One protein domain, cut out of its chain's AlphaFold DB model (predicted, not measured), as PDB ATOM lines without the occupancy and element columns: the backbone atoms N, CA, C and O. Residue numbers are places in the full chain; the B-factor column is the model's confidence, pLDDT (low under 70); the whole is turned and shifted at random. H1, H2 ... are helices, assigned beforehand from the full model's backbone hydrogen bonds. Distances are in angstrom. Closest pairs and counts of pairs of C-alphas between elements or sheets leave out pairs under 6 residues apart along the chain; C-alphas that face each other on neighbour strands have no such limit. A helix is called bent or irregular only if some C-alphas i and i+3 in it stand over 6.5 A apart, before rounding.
ATOM      1  N   LEU A   8      91.837 124.591 116.626       85.38
ATOM      2  CA  LEU A   8      91.282 123.513 115.794       85.38
ATOM      3  C   LEU A   8      91.893 123.429 114.388       85.38
ATOM      4  O   LEU A   8      92.105 122.334 113.876       85.38
ATOM      5  N   TYR A   9      92.193 124.571 113.764       86.31
ATOM      6  CA  TYR A   9      92.802 124.596 112.434       86.31
ATOM      7  C   TYR A   9      94.245 124.090 112.481       86.31
ATOM      8  O   TYR A   9      94.642 123.303 111.630       86.31
ATOM      9  N   LEU A  10      95.003 124.480 113.511       86.88
ATOM     10  CA  LEU A  10      96.370 123.997 113.718       86.88
ATOM     11  C   LEU A  10      96.401 122.489 113.986       86.88
ATOM     12  O   LEU A  10      97.246 121.791 113.435       86.88
ATOM     13  N   ILE A  11      95.455 121.978 114.781       88.56
ATOM     14  CA  ILE A  11      95.324 120.538 115.043       88.56
ATOM     15  C   ILE A  11      95.009 119.789 113.742       88.56
ATOM     16  O   ILE A  11      95.684 118.814 113.428       88.56
ATOM     17  N   SER A  12      94.041 120.273 112.957       88.19
ATOM     18  CA  SER A  12      93.678 119.668 111.668       88.19
ATOM     19  C   SER A  12      94.850 119.668 110.676       88.19
ATOM     20  O   SER A  12      95.154 118.640 110.075       88.19
ATOM     21  N   LEU A  13      95.576 120.786 110.574       91.81
ATOM     22  CA  LEU A  13      96.774 120.905 109.742       91.81
ATOM     23  C   LEU A  13      97.867 119.916 110.180       91.81
ATOM     24  O   LEU A  13      98.490 119.274 109.339       91.81
ATOM     25  N   SER A  14      98.081 119.776 111.489       88.94
ATOM     26  CA  SER A  14      99.089 118.867 112.042       88.94
ATOM     27  C   SER A  14      98.754 117.403 111.739       88.94
ATOM     28  O   SER A  14      99.605 116.659 111.255       88.94
ATOM     29  N   VAL A  15      97.488 117.004 111.918       91.56
ATOM     30  CA  VAL A  15      97.006 115.655 111.568       91.56
ATOM     31  C   VAL A  15      97.136 115.394 110.067       91.56
ATOM     32  O   VAL A  15      97.590 114.324 109.670       91.56
ATOM     33  N   PHE A  16      96.797 116.374 109.228       92.81
ATOM     34  CA  PHE A  16      96.930 116.254 107.777       92.81
ATOM     35  C   PHE A  16      98.394 116.079 107.344       92.81
ATOM     36  O   PHE A  16      98.701 115.226 106.515       92.81
ATOM     37  N   CYS A  17      99.311 116.831 107.957       91.06
ATOM     38  CA  CYS A  17     100.744 116.717 107.695       91.06
ATOM     39  C   CYS A  17     101.286 115.332 108.098       91.06
ATOM     40  O   CYS A  17     101.992 114.690 107.322       91.06
ATOM     41  N   LEU A  18     100.885 114.825 109.270       87.69
ATOM     42  CA  LEU A  18     101.231 113.474 109.728       87.69
ATOM     43  C   LEU A  18     100.697 112.384 108.790       87.69
ATOM     44  O   LEU A  18     101.396 111.405 108.529       87.69
ATOM     45  N   LEU A  19      99.488 112.560 108.257       87.12
ATOM     46  CA  LEU A  19      98.876 111.610 107.330       87.12
ATOM     47  C   LEU A  19      99.628 111.549 105.993       87.12
ATOM     48  O   LEU A  19      99.852 110.459 105.470       87.12
ATOM     49  N   ILE A  20     100.081 112.696 105.476       88.44
ATOM     50  CA  ILE A  20     100.932 112.748 104.277       88.44
ATOM     51  C   ILE A  20     102.261 112.035 104.531       88.44
ATOM     52  O   ILE A  20     102.671 111.216 103.716       88.44
ATOM     53  N   ILE A  21     102.915 112.302 105.666       84.62
ATOM     54  CA  ILE A  21     104.181 111.648 106.038       84.62
ATOM     55  C   ILE A  21     104.001 110.128 106.120       84.62
ATOM     56  O   ILE A  21     104.822 109.382 105.590       84.62
ATOM     57  N   TYR A  22     102.907 109.668 106.729       79.38
ATOM     58  CA  TYR A  22     102.584 108.246 106.824       79.38
ATOM     59  C   TYR A  22     102.377 107.599 105.447       79.38
ATOM     60  O   TYR A  22     102.819 106.475 105.220       79.38
ATOM     61  N   LEU A  23     101.750 108.315 104.509       81.00
ATOM     62  CA  LEU A  23     101.537 107.838 103.141       81.00
ATOM     63  C   LEU A  23     102.821 107.865 102.292       81.00
ATOM     64  O   LEU A  23     102.951 107.082 101.354       81.00
ATOM     65  N   LEU A  24     103.776 108.740 102.627       83.12
ATOM     66  CA  LEU A  24     105.073 108.858 101.951       83.12
ATOM     67  C   LEU A  24     106.122 107.860 102.474       83.12
ATOM     68  O   LEU A  24     107.031 107.487 101.736       83.12
ATOM     69  N   LEU A  25     105.987 107.401 103.721       75.25
ATOM     70  CA  LEU A  25     106.821 106.367 104.348       75.25
ATOM     71  C   LEU A  25     107.042 105.111 103.475       75.25
ATOM     72  O   LEU A  25     108.202 104.741 103.272       75.25
ATOM     73  N   PRO A  26     105.994 104.484 102.896       72.12
ATOM     74  CA  PRO A  26     106.167 103.305 102.049       72.12
ATOM     75  C   PRO A  26     106.891 103.602 100.727       72.12
ATOM     76  O   PRO A  26     107.501 102.701 100.162       72.12
ATOM     77  N   ILE A  27     106.888 104.852 100.240       76.25
ATOM     78  CA  ILE A  27     107.615 105.244  99.016       76.25
ATOM     79  C   ILE A  27     109.134 105.160  99.231       76.25
ATOM     80  O   ILE A  27     109.884 104.882  98.301       76.25
ATOM     81  N   ILE A  28     109.590 105.352 100.472       75.44
ATOM     82  CA  ILE A  28     111.002 105.268 100.874       75.44
ATOM     83  C   ILE A  28     111.392 103.807 101.203       75.44
ATOM     84  O   ILE A  28     112.530 103.528 101.572       75.44
ATOM     85  N   GLY A  29     110.469 102.847 101.053       69.81
ATOM     86  CA  GLY A  29     110.691 101.442 101.410       69.81
ATOM     87  C   GLY A  29     110.681 101.188 102.920       69.81
ATOM     88  O   GLY A  29     111.144 100.145 103.373       69.81
ATOM     89  N   ILE A  30     110.172 102.141 103.708       71.50
ATOM     90  CA  ILE A  30     109.954 101.968 105.141       71.50
ATOM     91  C   ILE A  30     108.548 101.406 105.318       71.50
ATOM     92  O   ILE A  30     107.557 102.118 105.139       71.50
ATOM     93  N   ASP A  31     108.458 100.134 105.701       73.19
ATOM     94  CA  ASP A  31     107.190  99.544 106.108       73.19
ATOM     95  C   ASP A  31     106.659 100.296 107.326       73.19
ATOM     96  O   ASP A  31     107.179 100.179 108.436       73.19
ATOM     97  N   ALA A  32     105.591 101.069 107.131       68.75
ATOM     98  CA  ALA A  32     104.937 101.794 108.214       68.75
ATOM     99  C   ALA A  32     104.465 100.844 109.332       68.75
ATOM    100  O   ALA A  32     104.506 101.190 110.514       68.75
ATOM    101  N   GLN A  33     104.098  99.611 108.962       70.69
ATOM    102  CA  GLN A  33     103.822  98.524 109.900       70.69
ATOM    103  C   GLN A  33     105.084  98.097 110.662       70.69
ATOM    104  O   GLN A  33     105.041  98.000 111.883       70.69
ATOM    105  N   GLY A  34     106.218  97.924 109.977       71.19
ATOM    106  CA  GLY A  34     107.506  97.608 110.601       71.19
ATOM    107  C   GLY A  34     107.990  98.704 111.556       71.19
ATOM    108  O   GLY A  34     108.536  98.409 112.617       71.19
ATOM    109  N   LEU A  35     107.720  99.970 111.236       73.19
ATOM    110  CA  LEU A  35     108.056 101.105 112.091       73.19
ATOM    111  C   LEU A  35     107.205 101.117 113.371       73.19
ATOM    112  O   LEU A  35     107.755 101.241 114.463       73.19
ATOM    113  N   LEU A  36     105.892 100.892 113.268       71.56
ATOM    114  CA  LEU A  36     105.016 100.694 114.434       71.56
ATOM    115  C   LEU A  36     105.449  99.483 115.273       71.56
ATOM    116  O   LEU A  36     105.580  99.589 116.495       71.56
ATOM    117  N   SER A  37     105.738  98.357 114.621       74.88
ATOM    118  CA  SER A  37     106.231  97.138 115.264       74.88
ATOM    119  C   SER A  37     107.612  97.292 115.900       74.88
ATOM    120  O   SER A  37     107.927  96.502 116.779       74.88
ATOM    121  N   SER A  38     108.415  98.282 115.503       75.31
ATOM    122  CA  SER A  38     109.726  98.588 116.099       75.31
ATOM    123  C   SER A  38     109.629  99.620 117.236       75.31
ATOM    124  O   SER A  38     110.308  99.509 118.257       75.31
ATOM    125  N   LEU A  39     108.711 100.585 117.128       76.75
ATOM    126  CA  LEU A  39     108.463 101.579 118.180       76.75
ATOM    127  C   LEU A  39     107.849 100.968 119.446       76.75
ATOM    128  O   LEU A  39     108.178 101.395 120.555       76.75
ATOM    129  N   LEU A  40     106.979  99.966 119.295       76.94
ATOM    130  CA  LEU A  40     106.389  99.237 120.421       76.94
ATOM    131  C   LEU A  40     107.452  98.587 121.329       76.94
ATOM    132  O   LEU A  40     107.478  98.934 122.511       76.94
ATOM    133  N   PRO A  41     108.349  97.710 120.827       79.12
ATOM    134  CA  PRO A  41     109.412  97.114 121.623       79.12
ATOM    135  C   PRO A  41     110.429  98.147 122.098       79.12
ATOM    136  O   PRO A  41     110.958  97.978 123.185       79.12
ATOM    137  N   PHE A  42     110.685  99.237 121.369       81.31
ATOM    138  CA  PHE A  42     111.533 100.317 121.883       81.31
ATOM    139  C   PHE A  42     110.931 100.943 123.151       81.31
ATOM    140  O   PHE A  42     111.604 101.078 124.173       81.31
ATOM    141  N   SER A  43     109.639 101.271 123.116       79.56
ATOM    142  CA  SER A  43     108.932 101.809 124.277       79.56
ATOM    143  C   SER A  43     108.983 100.835 125.460       79.56
ATOM    144  O   SER A  43     109.376 101.215 126.561       79.56
ATOM    145  N   THR A  44     108.686  99.551 125.254       83.31
ATOM    146  CA  THR A  44     108.726  98.569 126.348       83.31
ATOM    147  C   THR A  44     110.135  98.201 126.808       83.31
ATOM    148  O   THR A  44     110.317  97.971 127.997       83.31
ATOM    149  N   LEU A  45     111.141  98.165 125.937       86.25
ATOM    150  CA  LEU A  45     112.516  97.837 126.333       86.25
ATOM    151  C   LEU A  45     113.202  98.988 127.058       86.25
ATOM    152  O   LEU A  45     113.994  98.736 127.958       86.25
ATOM    153  N   TYR A  46     112.911 100.234 126.684       85.25
ATOM    154  CA  TYR A  46     113.600 101.384 127.258       85.25
ATOM    155  C   TYR A  46     112.780 102.092 128.326       85.25
ATOM    156  O   TYR A  46     113.347 102.445 129.348       85.25
ATOM    157  N   ILE A  47     111.470 102.284 128.154       87.62
ATOM    158  CA  ILE A  47     110.651 103.097 129.073       87.62
ATOM    159  C   ILE A  47     110.136 102.258 130.250       87.62
ATOM    160  O   ILE A  47     110.121 102.730 131.390       87.62
ATOM    161  N   LEU A  48     109.753 101.000 130.006       88.12
ATOM    162  CA  LEU A  48     109.206 100.118 131.044       88.12
ATOM    163  C   LEU A  48     110.184  99.841 132.204       88.12
ATOM    164  O   LEU A  48     109.740  99.913 133.353       88.12
ATOM    165  N   PRO A  49     111.493  99.591 131.978       89.44
ATOM    166  CA  PRO A  49     112.438  99.384 133.074       89.44
ATOM    167  C   PRO A  49     112.551 100.604 133.989       89.44
ATOM    168  O   PRO A  49     112.600 100.449 135.207       89.44
ATOM    169  N   TRP A  50     112.531 101.819 133.428       92.12
ATOM    170  CA  TRP A  50     112.584 103.057 134.214       92.12
ATOM    171  C   TRP A  50     111.340 103.247 135.076       92.12
ATOM    172  O   TRP A  50     111.451 103.631 136.242       92.12
ATOM    173  N   ILE A  51     110.159 102.942 134.530       92.31
ATOM    174  CA  ILE A  51     108.900 102.980 135.282       92.31
ATOM    175  C   ILE A  51     108.959 101.994 136.449       92.31
ATOM    176  O   ILE A  51     108.684 102.377 137.587       92.31
ATOM    177  N   ILE A  52     109.356 100.746 136.189       93.44
ATOM    178  CA  ILE A  52     109.473  99.717 137.228       93.44
ATOM    179  C   ILE A  52     110.472 100.151 138.303       93.44
ATOM    180  O   ILE A  52     110.167 100.040 139.488       93.44
ATOM    181  N   LEU A  53     111.624 100.704 137.914       94.12
ATOM    182  CA  LEU A  53     112.643 101.172 138.851       94.12
ATOM    183  C   LEU A  53     112.121 102.296 139.759       94.12
ATOM    184  O   LEU A  53     112.317 102.244 140.973       94.12
ATOM    185  N   TYR A  54     111.411 103.279 139.201       95.12
ATOM    186  CA  TYR A  54     110.796 104.357 139.982       95.12
ATOM    187  C   TYR A  54     109.812 103.812 141.024       95.12
ATOM    188  O   TYR A  54     109.865 104.180 142.203       95.12
ATOM    189  N   TRP A  55     108.935 102.902 140.600       94.81
ATOM    190  CA  TRP A  55     107.977 102.263 141.497       94.81
ATOM    191  C   TRP A  55     108.666 101.402 142.557       94.81
ATOM    192  O   TRP A  55     108.274 101.461 143.723       94.81
ATOM    193  N   PHE A  56     109.717 100.668 142.197       94.81
ATOM    194  CA  PHE A  56     110.486  99.844 143.126       94.81
ATOM    195  C   PHE A  56     111.159 100.688 144.213       94.81
ATOM    196  O   PHE A  56     111.001 100.405 145.399       94.81
ATOM    197  N   ILE A  57     111.822 101.786 143.839       94.94
ATOM    198  CA  ILE A  57     112.428 102.722 144.799       94.94
ATOM    199  C   ILE A  57     111.360 103.294 145.740       94.94
ATOM    200  O   ILE A  57     111.578 103.398 146.949       94.94
ATOM    201  N   ARG A  58     110.189 103.654 145.206       93.44
ATOM    202  CA  ARG A  58     109.073 104.168 146.010       93.44
ATOM    203  C   ARG A  58     108.550 103.129 147.007       93.44
ATOM    204  O   ARG A  58     108.240 103.494 148.142       93.44
ATOM    205  N   LEU A  59     108.460 101.862 146.599       93.19
ATOM    206  CA  LEU A  59     108.064 100.758 147.474       93.19
ATOM    207  C   LEU A  59     109.072 100.562 148.603       93.19
ATOM    208  O   LEU A  59     108.670 100.566 149.763       93.19
ATOM    209  N   VAL A  60     110.365 100.479 148.284       94.38
ATOM    210  CA  VAL A  60     111.429 100.326 149.289       94.38
ATOM    211  C   VAL A  60     111.383 101.462 150.309       94.38
ATOM    212  O   VAL A  60     111.339 101.196 151.504       94.38
ATOM    213  N   LYS A  61     111.264 102.717 149.860       90.12
ATOM    214  CA  LYS A  61     111.153 103.875 150.764       90.12
ATOM    215  C   LYS A  61     109.926 103.824 151.676       90.12
ATOM    216  O   LYS A  61     109.979 104.278 152.810       90.12
ATOM    217  N   THR A  62     108.809 103.299 151.175       91.81
ATOM    218  CA  THR A  62     107.577 103.162 151.964       91.81
ATOM    219  C   THR A  62     107.711 102.059 153.014       91.81
ATOM    220  O   THR A  62     107.154 102.183 154.100       91.81
ATOM    221  N   LEU A  63     108.451 100.994 152.698       90.31
ATOM    222  CA  LEU A  63     108.749  99.907 153.628       90.31
ATOM    223  C   LEU A  63     109.782 100.315 154.688       90.31
ATOM    224  O   LEU A  63     109.618  99.939 155.838       90.31
ATOM    225  N   GLU A  64     110.801 101.093 154.320       84.81
ATOM    226  CA  GLU A  64     111.835 101.598 155.240       84.81
ATOM    227  C   GLU A  64     111.295 102.655 156.216       84.81
ATOM    228  O   GLU A  64     111.778 102.784 157.334       84.81
ATOM    229  N   SER A  65     110.266 103.405 155.816       70.50
ATOM    230  CA  SER A  65     109.638 104.424 156.666       70.50
ATOM    231  C   SER A  65     108.704 103.851 157.749       70.50
ATOM    232  O   SER A  65     108.030 104.636 158.424       70.50
ATOM    233  N   LYS A  66     108.614 102.525 157.901       52.12
ATOM    234  CA  LYS A  66     107.781 101.848 158.902       52.12
ATOM    235  C   LYS A  66     108.648 101.130 159.930       52.12
ATOM    236  O   LYS A  66     108.293 101.223 161.124       52.12
TER     237      LYS A  66
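This is residues 8 to 66 of the 66 residues of an uncharacterized protein of Bacillus pseudomycoides (UniProt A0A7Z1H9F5). Two helices meet near their ends and make a corner, an open L with a shorter arm, H1, and a longer arm, H2. A tight turn joins them at the corner, and both arms stick out from it, with residues 8 to 21 and 36 to 66 standing free. The printed part has 59 residues with two named helices, H1 then H2, and no named strand; the class is all helix. The whole is extended, with a radius of gyration of the C-alphas of 19.7 A, and flat, with spans of 58 by 32 by 10 A.

H1 holds residues 8 to 28 and measures 30.7 A from its first to its last C-alpha. It begins at C-alpha 8, at (91.282, 123.513, 115.794). H1 is irregular, but only just: C-alphas 23 and 26 are 6.6 A apart. H2 holds residues 32 to 64 and measures 47.5 A, from C-alpha 32 at (104.937, 101.794, 108.214) to C-alpha 64 at (111.835, 101.598, 155.240). H2 is neither bent nor irregular, but only just: C-alphas 46 and 49 are 6.3 A apart.

H1 and H2 touch only at the corner by their link, and only just, with 3 pairs of C-alphas within 8 A. H1 touches with residues 22 to 26 alone, and H2 with residue 32 alone. Their closest C-alphas, those of Leu 25 and Ala 32, are 6.3 A apart. The helices run opposite ways at a steep tilt of 61 degrees, and their centres are 28.6 A apart. O i to N i+4 pairs are within hydrogen-bond range in 14 of 17 cases in H1 and 25 of 29 in H2.

The two C-alphas farthest apart, those of Ile 27 and Lys 66, are 60.0 A apart. The printed part has no cut and ends at residue 66, the chain's last residue. The link from H1 to H2 is tight, with 3 residues. The mean pLDDT of the printed part is 83.5, and residues 29, 32 and 66 are under 70.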